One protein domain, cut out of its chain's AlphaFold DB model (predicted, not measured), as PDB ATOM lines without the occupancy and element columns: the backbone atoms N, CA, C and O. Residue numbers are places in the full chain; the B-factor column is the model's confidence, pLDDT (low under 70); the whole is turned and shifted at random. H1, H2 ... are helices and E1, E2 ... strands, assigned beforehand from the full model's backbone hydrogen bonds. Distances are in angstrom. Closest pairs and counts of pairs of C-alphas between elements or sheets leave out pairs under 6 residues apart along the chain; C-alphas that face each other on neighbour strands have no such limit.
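AT A GLANCE: This is residues 838 to 915 of the 915 residues of the protein "DNA-directed DNA polymerase" of Trichuris trichiura (UniProt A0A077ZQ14). A small head of three helices has a long two-stranded hairpin, E1 and E2, reaching out from it as a twisted arm that makes much of the length. H1 and H3 pack on the hairpin's near end, H2 packs on H3, and the long link of residues 870 to 890 loops round the head before E1. The printed part has 78 residues, with three named helices and then two named strands, in the order H1 H2 H3 E1 E2; the sheet E1 - E2 is antiparallel and the class is mixed, helices and strands. It is only just compact, close to loose, with a radius of gyration of the C-alphas of 13.7 A, and spans 41 by 27 by 19 A.

HOW THE PARTS SIT: H1, residues 840 to 851, touches H3, residues 863 to 869, with its residues 845 to 849 alone; the closest C-alphas, of Thr 849 and Leu 869, are 6.5 A apart. They run the same way at a steep tilt of 40 degrees. H2, residues 855 to 859, and H3 only just touch, with 3 pairs of C-alphas within 8 A, the closest those of Ala 858 and Gln 866 at 6.1 A. In H1, H2 and H3 every O i to N i+4 pair is within hydrogen-bond range. E1, residues 891 to 901, and E2, residues 904 to 913, form an antiparallel hairpin at 158 degrees; N 899 and O 906 are 2.8 A apart, within hydrogen-bond range. The closest C-alphas of H1 and E1, Cys 842 and Gly 894, are 5.4 A apart. H2 is apart from both strands.

IN THESE COORDINATES: H1 begins at C-alpha 840 (132.415, 141.212, 137.041) and is 16.1 A long; H2 is 6.1 A and H3 9.9 A. E1, 26.1 A long, bends by 66 degrees at residue 894. E2, 26.3 A long, bends by 56 degrees at residue 909 and ends at C-alpha 913 (139.012, 129.551, 141.136).

THE WHOLE: The two C-alphas farthest apart, of Lys 884 and Gly 903, are 43.6 A apart. The link H3 to E1 is long; the others are tight. The printed part has no cut, and no printed residue is under 70 in pLDDT.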
ATOM      1  N   MET A 838     135.169 134.276 134.775       95.55
ATOM      2  CA  MET A 838     135.262 135.145 135.955       95.55
ATOM      3  C   MET A 838     134.202 136.264 135.866       95.55
ATOM      4  O   MET A 838     134.269 137.076 134.936       95.55
ATOM      5  N   PRO A 839     133.218 136.307 136.784       94.12
ATOM      6  CA  PRO A 839     132.202 137.364 136.849       94.12
ATOM      7  C   PRO A 839     132.790 138.759 137.092       94.12
ATOM      8  O   PRO A 839     133.917 138.878 137.564       94.12
ATOM      9  N   LYS A 840     132.007 139.813 136.805       92.93
ATOM     10  CA  LYS A 840     132.415 141.212 137.041       92.93
ATOM     11  C   LYS A 840     132.771 141.450 138.513       92.93
ATOM     12  O   LYS A 840     133.866 141.922 138.772       92.93
ATOM     13  N   GLN A 841     131.922 140.993 139.433       93.09
ATOM     14  CA  GLN A 841     132.139 141.117 140.876       93.09
ATOM     15  C   GLN A 841     133.508 140.582 141.322       93.09
ATOM     16  O   GLN A 841     134.257 141.272 142.002       93.09
ATOM     17  N   CYS A 842     133.903 139.389 140.860       96.29
ATOM     18  CA  CYS A 842     135.221 138.828 141.170       96.29
ATOM     19  C   CYS A 842     136.378 139.686 140.627       96.29
ATOM     20  O   CYS A 842     137.439 139.751 141.241       96.29
ATOM     21  N   LYS A 843     136.201 140.319 139.459       97.10
ATOM     22  CA  LYS A 843     137.211 141.219 138.885       97.10
ATOM     23  C   LYS A 843     137.311 142.511 139.686       97.10
ATOM     24  O   LYS A 843     138.421 142.957 139.937       97.10
ATOM     25  N   ASP A 844     136.175 143.077 140.085       95.92
ATOM     26  CA  ASP A 844     136.128 144.300 140.883       95.92
ATOM     27  C   ASP A 844     136.808 144.068 142.244       95.92
ATOM     28  O   ASP A 844     137.720 144.809 142.594       95.92
ATOM     29  N   LEU A 845     136.483 142.967 142.936       96.98
ATOM     30  CA  LEU A 845     137.135 142.570 144.193       96.98
ATOM     31  C   LEU A 845     138.647 142.375 144.037       96.98
ATOM     32  O   LEU A 845     139.419 142.807 144.889       96.98
ATOM     33  N   PHE A 846     139.094 141.742 142.946       97.48
ATOM     34  CA  PHE A 846     140.524 141.640 142.654       97.48
ATOM     35  C   PHE A 846     141.160 143.029 142.525       97.48
ATOM     36  O   PHE A 846     142.174 143.306 143.162       97.48
ATOM     37  N   LEU A 847     140.553 143.913 141.732       97.14
ATOM     38  CA  LEU A 847     141.075 145.256 141.497       97.14
ATOM     39  C   LEU A 847     141.063 146.127 142.755       97.14
ATOM     40  O   LEU A 847     141.989 146.911 142.913       97.14
ATOM     41  N   MET A 848     140.110 145.952 143.674       96.76
ATOM     42  CA  MET A 848     140.154 146.598 144.995       96.76
ATOM     43  C   MET A 848     141.439 146.227 145.739       96.76
ATOM     44  O   MET A 848     142.154 147.100 146.217       96.76
ATOM     45  N   THR A 849     141.811 144.942 145.762       97.03
ATOM     46  CA  THR A 849     143.060 144.514 146.421       97.03
ATOM     47  C   THR A 849     144.328 145.000 145.713       97.03
ATOM     48  O   THR A 849     145.383 145.048 146.342       97.03
ATOM     49  N   VAL A 850     144.247 145.365 144.427       95.97
ATOM     50  CA  VAL A 850     145.373 145.910 143.645       95.97
ATOM     51  C   VAL A 850     145.496 147.428 143.800       95.97
ATOM     52  O   VAL A 850     146.596 147.936 143.995       95.97
ATOM     53  N   ASN A 851     144.377 148.148 143.733       94.68
ATOM     54  CA  ASN A 851     144.332 149.611 143.783       94.68
ATOM     55  C   ASN A 851     144.314 150.167 145.219       94.68
ATOM     56  O   ASN A 851     144.577 151.352 145.416       94.68
ATOM     57  N   GLY A 852     144.011 149.321 146.208       93.85
ATOM     58  CA  GLY A 852     143.615 149.746 147.548       93.85
ATOM     59  C   GLY A 852     142.115 150.051 147.620       93.85
ATOM     60  O   GLY A 852     141.471 150.305 146.602       93.85
ATOM     61  N   PHE A 853     141.565 149.995 148.829       95.33
ATOM     62  CA  PHE A 853     140.154 150.259 149.120       95.33
ATOM     63  C   PHE A 853     140.004 150.827 150.541       95.33
ATOM     64  O   PHE A 853     140.928 150.718 151.352       95.33
ATOM     65  N   THR A 854     138.866 151.446 150.852       94.00
ATOM     66  CA  THR A 854     138.532 151.918 152.206       94.00
ATOM     67  C   THR A 854     137.671 150.907 152.965       94.00
ATOM     68  O   THR A 854     137.020 150.046 152.371       94.00
ATOM     69  N   ASP A 855     137.633 151.008 154.295       91.92
ATOM     70  CA  ASP A 855     136.766 150.138 155.100       91.92
ATOM     71  C   ASP A 855     135.279 150.362 154.783       91.92
ATOM     72  O   ASP A 855     134.496 149.417 154.831       91.92
ATOM     73  N   GLU A 856     134.880 151.581 154.402       91.91
ATOM     74  CA  GLU A 856     133.518 151.867 153.942       91.91
ATOM     75  C   GLU A 856     133.189 151.136 152.634       91.91
ATOM     76  O   GLU A 856     132.097 150.583 152.504       91.91
ATOM     77  N   GLU A 857     134.129 151.088 151.683       91.91
ATOM     78  CA  GLU A 857     133.966 150.319 150.444       91.91
ATOM     79  C   GLU A 857     133.854 148.820 150.747       91.91
ATOM     80  O   GLU A 857     132.972 148.147 150.218       91.91
ATOM     81  N   ALA A 858     134.691 148.299 151.651       90.77
ATOM     82  CA  ALA A 858     134.657 146.895 152.050       90.77
ATOM     83  C   ALA A 858     133.350 146.502 152.762       90.77
ATOM     84  O   ALA A 858     132.826 145.411 152.531       90.77
ATOM     85  N   GLN A 859     132.786 147.383 153.595       88.32
ATOM     86  CA  GLN A 859     131.538 147.131 154.328       88.32
ATOM     87  C   GLN A 859     130.308 146.983 153.420       88.32
ATOM     88  O   GLN A 859     129.321 146.381 153.841       88.32
ATOM     89  N   ALA A 860     130.365 147.471 152.176       88.10
ATOM     90  CA  ALA A 860     129.302 147.288 151.188       88.10
ATOM     91  C   ALA A 860     129.247 145.861 150.596       88.10
ATOM     92  O   ALA A 860     128.312 145.533 149.864       88.10
ATOM     93  N   HIS A 861     130.235 145.013 150.895       88.85
ATOM     94  CA  HIS A 861     130.345 143.652 150.378       88.85
ATOM     95  C   HIS A 861     129.825 142.590 151.352       88.85
ATOM     96  O   HIS A 861     129.708 142.810 152.556       88.85
ATOM     97  N   THR A 862     129.538 141.394 150.835       86.46
ATOM     98  CA  THR A 862     129.085 140.254 151.652       86.46
ATOM     99  C   THR A 862     130.177 139.755 152.608       86.46
ATOM    100  O   THR A 862     131.364 139.952 152.362       86.46
ATOM    101  N   GLU A 863     129.809 139.023 153.669       86.39
ATOM    102  CA  GLU A 863     130.772 138.432 154.628       86.39
ATOM    103  C   GLU A 863     131.891 137.627 153.935       86.39
ATOM    104  O   GLU A 863     133.053 137.682 154.331       86.39
ATOM    105  N   MET A 864     131.549 136.878 152.879       88.29
ATOM    106  CA  MET A 864     132.514 136.064 152.133       88.29
ATOM    107  C   MET A 864     133.485 136.924 151.318       88.29
ATOM    108  O   MET A 864     134.659 136.582 151.195       88.29
ATOM    109  N   GLU A 865     133.000 138.026 150.754       93.50
ATOM    110  CA  GLU A 865     133.793 138.983 149.985       93.50
ATOM    111  C   GLU A 865     134.680 139.839 150.889       93.50
ATOM    112  O   GLU A 865     135.860 140.004 150.583       93.50
ATOM    113  N   GLN A 866     134.174 140.273 152.045       92.47
ATOM    114  CA  GLN A 866     134.986 140.914 153.080       92.47
ATOM    115  C   GLN A 866     136.131 139.990 153.516       92.47
ATOM    116  O   GLN A 866     137.289 140.397 153.500       92.47
ATOM    117  N   ALA A 867     135.862 138.703 153.757       92.82
ATOM    118  CA  ALA A 867     136.911 137.737 154.093       92.82
ATOM    119  C   ALA A 867     137.991 137.575 152.997       92.82
ATOM    120  O   ALA A 867     139.099 137.119 153.285       92.82
ATOM    121  N   PHE A 868     137.691 137.929 151.741       95.27
ATOM    122  CA  PHE A 868     138.699 138.040 150.685       95.27
ATOM    123  C   PHE A 868     139.441 139.378 150.738       95.27
ATOM    124  O   PHE A 868     140.654 139.389 150.565       95.27
ATOM    125  N   LEU A 869     138.755 140.493 150.988       96.62
ATOM    126  CA  LEU A 869     139.373 141.818 151.064       96.62
ATOM    127  C   LEU A 869     140.355 141.959 152.236       96.62
ATOM    128  O   LEU A 869     141.305 142.723 152.122       96.62
ATOM    129  N   TYR A 870     140.210 141.190 153.315       95.48
ATOM    130  CA  TYR A 870     141.136 141.207 154.453       95.48
ATOM    131  C   TYR A 870     142.056 139.971 154.494       95.48
ATOM    132  O   TYR A 870     141.786 138.917 153.902       95.48
ATOM    133  N   THR A 871     143.208 140.104 155.157       93.28
ATOM    134  CA  THR A 871     144.139 138.979 155.394       93.28
ATOM    135  C   THR A 871     143.864 138.237 156.701       93.28
ATOM    136  O   THR A 871     144.245 137.074 156.843       93.28
ATOM    137  N   ASP A 872     143.189 138.901 157.634       91.19
ATOM    138  CA  ASP A 872     142.821 138.437 158.966       91.19
ATOM    139  C   ASP A 872     141.295 138.349 159.119       91.19
ATOM    140  O   ASP A 872     140.535 138.938 158.351       91.19
ATOM    141  N   LYS A 873     140.828 137.590 160.117       87.63
ATOM    142  CA  LYS A 873     139.387 137.374 160.340       87.63
ATOM    143  C   LYS A 873     138.721 138.552 161.042       87.63
ATOM    144  O   LYS A 873     137.507 138.690 160.981       87.63
ATOM    145  N   GLU A 874     139.514 139.354 161.738       88.88
ATOM    146  CA  GLU A 874     139.095 140.529 162.488       88.88
ATOM    147  C   GLU A 874     138.928 141.767 161.586       88.88
ATOM    148  O   GLU A 874     138.528 142.818 162.081       88.88
ATOM    149  N   HIS A 875     139.196 141.632 160.279       88.85
ATOM    150  CA  HIS A 875     139.105 142.688 159.267       88.85
ATOM    151  C   HIS A 875     139.932 143.936 159.626       88.85
ATOM    152  O   HIS A 875     139.488 145.069 159.462       88.85
ATOM    153  N   THR A 876     141.153 143.731 160.134       87.53
ATOM    154  CA  THR A 876     142.061 144.817 160.540       87.53
ATOM    155  C   THR A 876     143.201 145.064 159.554       87.53
ATOM    156  O   THR A 876     143.837 146.117 159.603       87.53
ATOM    157  N   GLN A 877     143.484 144.115 158.657       92.30
ATOM    158  CA  GLN A 877     144.573 144.196 157.688       92.30
ATOM    159  C   GLN A 877     144.056 143.987 156.266       92.30
ATOM    160  O   GLN A 877     143.667 142.879 155.883       92.30
ATOM    161  N   HIS A 878     144.086 145.058 155.468       94.98
ATOM    162  CA  HIS A 878     143.712 145.022 154.053       94.98
ATOM    163  C   HIS A 878     144.608 144.060 153.276       94.98
ATOM    164  O   HIS A 878     145.836 144.083 153.390       94.98
ATOM    165  N   ARG A 879     143.997 143.234 152.428       96.29
ATOM    166  CA  ARG A 879     144.712 142.436 151.441       96.29
ATOM    167  C   ARG A 879     145.201 143.351 150.328       96.29
ATOM    168  O   ARG A 879     144.405 143.945 149.611       96.29
ATOM    169  N   SER A 880     146.517 143.389 150.148       95.55
ATOM    170  CA  SER A 880     147.167 144.059 149.025       95.55
ATOM    171  C   SER A 880     147.760 143.008 148.089       95.55
ATOM    172  O   SER A 880     148.704 142.306 148.452       95.55
ATOM    173  N   LEU A 881     147.156 142.855 146.911       96.06
ATOM    174  CA  LEU A 881     147.653 142.012 145.826       96.06
ATOM    175  C   LEU A 881     148.285 142.888 144.742       96.06
ATOM    176  O   LEU A 881     148.077 144.093 144.670       96.06
ATOM    177  N   THR A 882     149.046 142.265 143.859       95.58
ATOM    178  CA  THR A 882     149.618 142.879 142.664       95.58
ATOM    179  C   THR A 882     149.052 142.217 141.414       95.58
ATOM    180  O   THR A 882     148.491 141.121 141.458       95.58
ATOM    181  N   VAL A 883     149.276 142.824 140.247       95.21
ATOM    182  CA  VAL A 883     148.890 142.233 138.953       95.21
ATOM    183  C   VAL A 883     149.484 140.826 138.755       95.21
ATOM    184  O   VAL A 883     148.882 139.985 138.095       95.21
ATOM    185  N   LYS A 884     150.639 140.534 139.377       96.17
ATOM    186  CA  LYS A 884     151.320 139.229 139.308       96.17
ATOM    187  C   LYS A 884     150.607 138.131 140.099       96.17
ATOM    188  O   LYS A 884     150.747 136.958 139.759       96.17
ATOM    189  N   ASP A 885     149.823 138.503 141.111       96.56
ATOM    190  CA  ASP A 885     148.995 137.571 141.886       96.56
ATOM    191  C   ASP A 885     147.777 137.087 141.085       96.56
ATOM    192  O   ASP A 885     147.128 136.103 141.450       96.56
ATOM    193  N   PHE A 886     147.496 137.718 139.937       96.73
ATOM    194  CA  PHE A 886     146.560 137.210 138.944       96.73
ATOM    195  C   PHE A 886     147.142 135.992 138.225       96.73
ATOM    196  O   PHE A 886     147.610 136.081 137.093       96.73
ATOM    197  N   THR A 887     147.164 134.839 138.887       95.84
ATOM    198  CA  THR A 887     147.732 133.599 138.346       95.84
ATOM    199  C   THR A 887     146.941 132.365 138.790       95.84
ATOM    200  O   THR A 887     145.981 132.454 139.560       95.84
ATOM    201  N   VAL A 888     147.312 131.198 138.257       94.88
ATOM    202  CA  VAL A 888     146.689 129.908 138.591       94.88
ATOM    203  C   VAL A 888     146.767 129.675 140.104       94.88
ATOM    204  O   VAL A 888     147.836 129.787 140.696       94.88
ATOM    205  N   GLY A 889     145.630 129.344 140.715       94.41
ATOM    206  CA  GLY A 889     145.455 129.213 142.164       94.41
ATOM    207  C   GLY A 889     144.705 130.379 142.817       94.41
ATOM    208  O   GLY A 889     144.237 130.229 143.944       94.41
ATOM    209  N   LEU A 890     144.527 131.513 142.126       96.12
ATOM    210  CA  LEU A 890     143.735 132.635 142.634       96.12
ATOM    211  C   LEU A 890     142.264 132.233 142.814       96.12
ATOM    212  O   LEU A 890     141.604 131.797 141.865       96.12
ATOM    213  N   ALA A 891     141.751 132.417 144.029       96.75
ATOM    214  CA  ALA A 891     140.383 132.105 144.418       96.75
ATOM    215  C   ALA A 891     139.685 133.373 144.932       96.75
ATOM    216  O   ALA A 891     140.168 133.991 145.878       96.75
ATOM    217  N   ILE A 892     138.570 133.763 144.306       96.50
ATOM    218  CA  ILE A 892     137.844 135.008 144.607       96.50
ATOM    219  C   ILE A 892     136.340 134.727 144.754       96.50
ATOM    220  O   ILE A 892     135.771 134.060 143.882       96.50
ATOM    221  N   PRO A 893     135.677 135.207 145.819       95.43
ATOM    222  CA  PRO A 893     134.225 135.105 145.986       95.43
ATOM    223  C   PRO A 893     133.451 136.004 145.004       95.43
ATOM    224  O   PRO A 893     134.042 136.734 144.210       95.43
ATOM    225  N   GLY A 894     132.116 135.914 145.015       90.59
ATOM    226  CA  GLY A 894     131.229 136.710 144.150       90.59
ATOM    227  C   GLY A 894     130.782 135.998 142.865       90.59
ATOM    228  O   GLY A 894     130.256 136.627 141.943       90.59
ATOM    229  N   LYS A 895     130.995 134.678 142.756       92.88
ATOM    230  CA  LYS A 895     130.492 133.879 141.631       92.88
ATOM    231  C   LYS A 895     129.171 133.210 141.972       92.88
ATOM    232  O   LYS A 895     129.147 132.254 142.733       92.88
ATOM    233  N   LEU A 896     128.108 133.597 141.277       90.65
ATOM    234  CA  LEU A 896     126.806 132.945 141.393       90.65
ATOM    235  C   LEU A 896     126.742 131.646 140.574       90.65
ATOM    236  O   LEU A 896     127.029 131.627 139.371       90.65
ATOM    237  N   LEU A 897     126.349 130.544 141.218       90.34
ATOM    238  CA  LEU A 897     126.100 129.252 140.577       90.34
ATOM    239  C   LEU A 897     124.610 128.885 140.647       90.34
ATOM    240  O   LEU A 897     124.028 128.909 141.729       90.34
ATOM    241  N   PRO A 898     123.987 128.471 139.528       91.31
ATOM    242  CA  PRO A 898     122.601 128.026 139.544       91.31
ATOM    243  C   PRO A 898     122.477 126.656 140.222       91.31
ATOM    244  O   PRO A 898     122.996 125.650 139.726       91.31
ATOM    245  N   LYS A 899     121.731 126.605 141.324       92.55
ATOM    246  CA  LYS A 899     121.346 125.393 142.049       92.55
ATOM    247  C   LYS A 899     119.853 125.148 141.849       92.55
ATOM    248  O   LYS A 899     119.033 126.008 142.139       92.55
ATOM    249  N   ARG A 900     119.484 123.961 141.364       93.40
ATOM    250  CA  ARG A 900     118.070 123.561 141.294       93.40
ATOM    251  C   ARG A 900     117.598 123.133 142.675       93.40
ATOM    252  O   ARG A 900     118.220 122.248 143.263       93.40
ATOM    253  N   ILE A 901     116.519 123.740 143.140       94.55
ATOM    254  CA  ILE A 901     115.825 123.408 144.386       94.55
ATOM    255  C   ILE A 901     114.314 123.336 144.092       94.55
ATOM    256  O   ILE A 901     113.902 123.731 142.997       94.55
ATOM    257  N   PRO A 902     113.485 122.768 144.981       94.81
ATOM    258  CA  PRO A 902     112.039 122.736 144.788       94.81
ATOM    259  C   PRO A 902     111.493 124.123 144.428       94.81
ATOM    260  O   PRO A 902     111.831 125.108 145.083       94.81
ATOM    261  N   GLY A 903     110.696 124.188 143.359       94.22
ATOM    262  CA  GLY A 903     110.106 125.422 142.834       94.22
ATOM    263  C   GLY A 903     110.868 126.093 141.684       94.22
ATOM    264  O   GLY A 903     110.233 126.774 140.887       94.22
ATOM    265  N   GLY A 904     112.178 125.852 141.508       95.04
ATOM    266  CA  GLY A 904     112.934 126.483 140.417       95.04
ATOM    267  C   GLY A 904     114.460 126.426 140.547       95.04
ATOM    268  O   GLY A 904     115.060 125.380 140.830       95.04
ATOM    269  N   VAL A 905     115.114 127.559 140.283       94.34
ATOM    270  CA  VAL A 905     116.572 127.728 140.358       94.34
ATOM    271  C   VAL A 905     116.909 128.852 141.330       94.34
ATOM    272  O   VAL A 905     116.448 129.969 141.165       94.34
ATOM    273  N   LEU A 906     117.789 128.561 142.286       92.96
ATOM    274  CA  LEU A 906     118.405 129.543 143.173       92.96
ATOM    275  C   LEU A 906     119.834 129.834 142.700       92.96
ATOM    276  O   LEU A 906     120.604 128.905 142.432       92.96
ATOM    277  N   LEU A 907     120.206 131.107 142.602       90.90
ATOM    278  CA  LEU A 907     121.589 131.520 142.365       90.90
ATOM    279  C   LEU A 907     122.318 131.590 143.710       90.90
ATOM    280  O   LEU A 907     121.961 132.389 144.563       90.90
ATOM    281  N   VAL A 908     123.309 130.722 143.910       89.00
ATOM    282  CA  VAL A 908     124.028 130.602 145.187       89.00
ATOM    283  C   VAL A 908     125.434 131.162 145.039       89.00
ATOM    284  O   VAL A 908     126.121 130.830 144.067       89.00
ATOM    285  N   ASP A 909     125.869 131.952 146.017       87.56
ATOM    286  CA  ASP A 909     127.246 132.432 146.094       87.56
ATOM    287  C   ASP A 909     128.254 131.283 146.139       87.56
ATOM    288  O   ASP A 909     128.069 130.240 146.774       87.56
ATOM    289  N   SER A 910     129.348 131.487 145.420       91.20
ATOM    290  CA  SER A 910     130.443 130.548 145.268       91.20
ATOM    291  C   SER A 910     131.737 131.294 144.952       91.20
ATOM    292  O   SER A 910     131.764 132.504 144.713       91.20
ATOM    293  N   VAL A 911     132.829 130.540 144.921       94.42
ATOM    294  CA  VAL A 911     134.172 131.041 144.646       94.42
ATOM    295  C   VAL A 911     134.526 130.753 143.188       94.42
ATOM    296  O   VAL A 911     134.350 129.641 142.681       94.42
ATOM    297  N   TYR A 912     135.027 131.764 142.485       96.12
ATOM    298  CA  TYR A 912     135.754 131.566 141.242       96.12
ATOM    299  C   TYR A 912     137.189 131.150 141.563       96.12
ATOM    300  O   TYR A 912     137.898 131.869 142.255       96.12
ATOM    301  N   GLU A 913     137.635 130.026 141.014       96.14
ATOM    302  CA  GLU A 913     139.012 129.551 141.136       96.14
ATOM    303  C   GLU A 913     139.676 129.550 139.755       96.14
ATOM    304  O   GLU A 913     139.172 128.926 138.809       96.14
ATOM    305  N   MET A 914     140.812 130.238 139.631       94.79
ATOM    306  CA  MET A 914     141.629 130.211 138.424       94.79
ATOM    307  C   MET A 914     142.415 128.898 138.367       94.79
ATOM    308  O   MET A 914     143.447 128.749 139.012       94.79
ATOM    309  N   ARG A 915     141.914 127.957 137.568       90.80
ATOM    310  CA  ARG A 915     142.553 126.659 137.302       90.80
ATOM    311  C   ARG A 915     143.400 126.660 136.040       90.80
ATOM    312  O   ARG A 915     143.088 127.467 135.119       90.80
TER     313      ARG A 915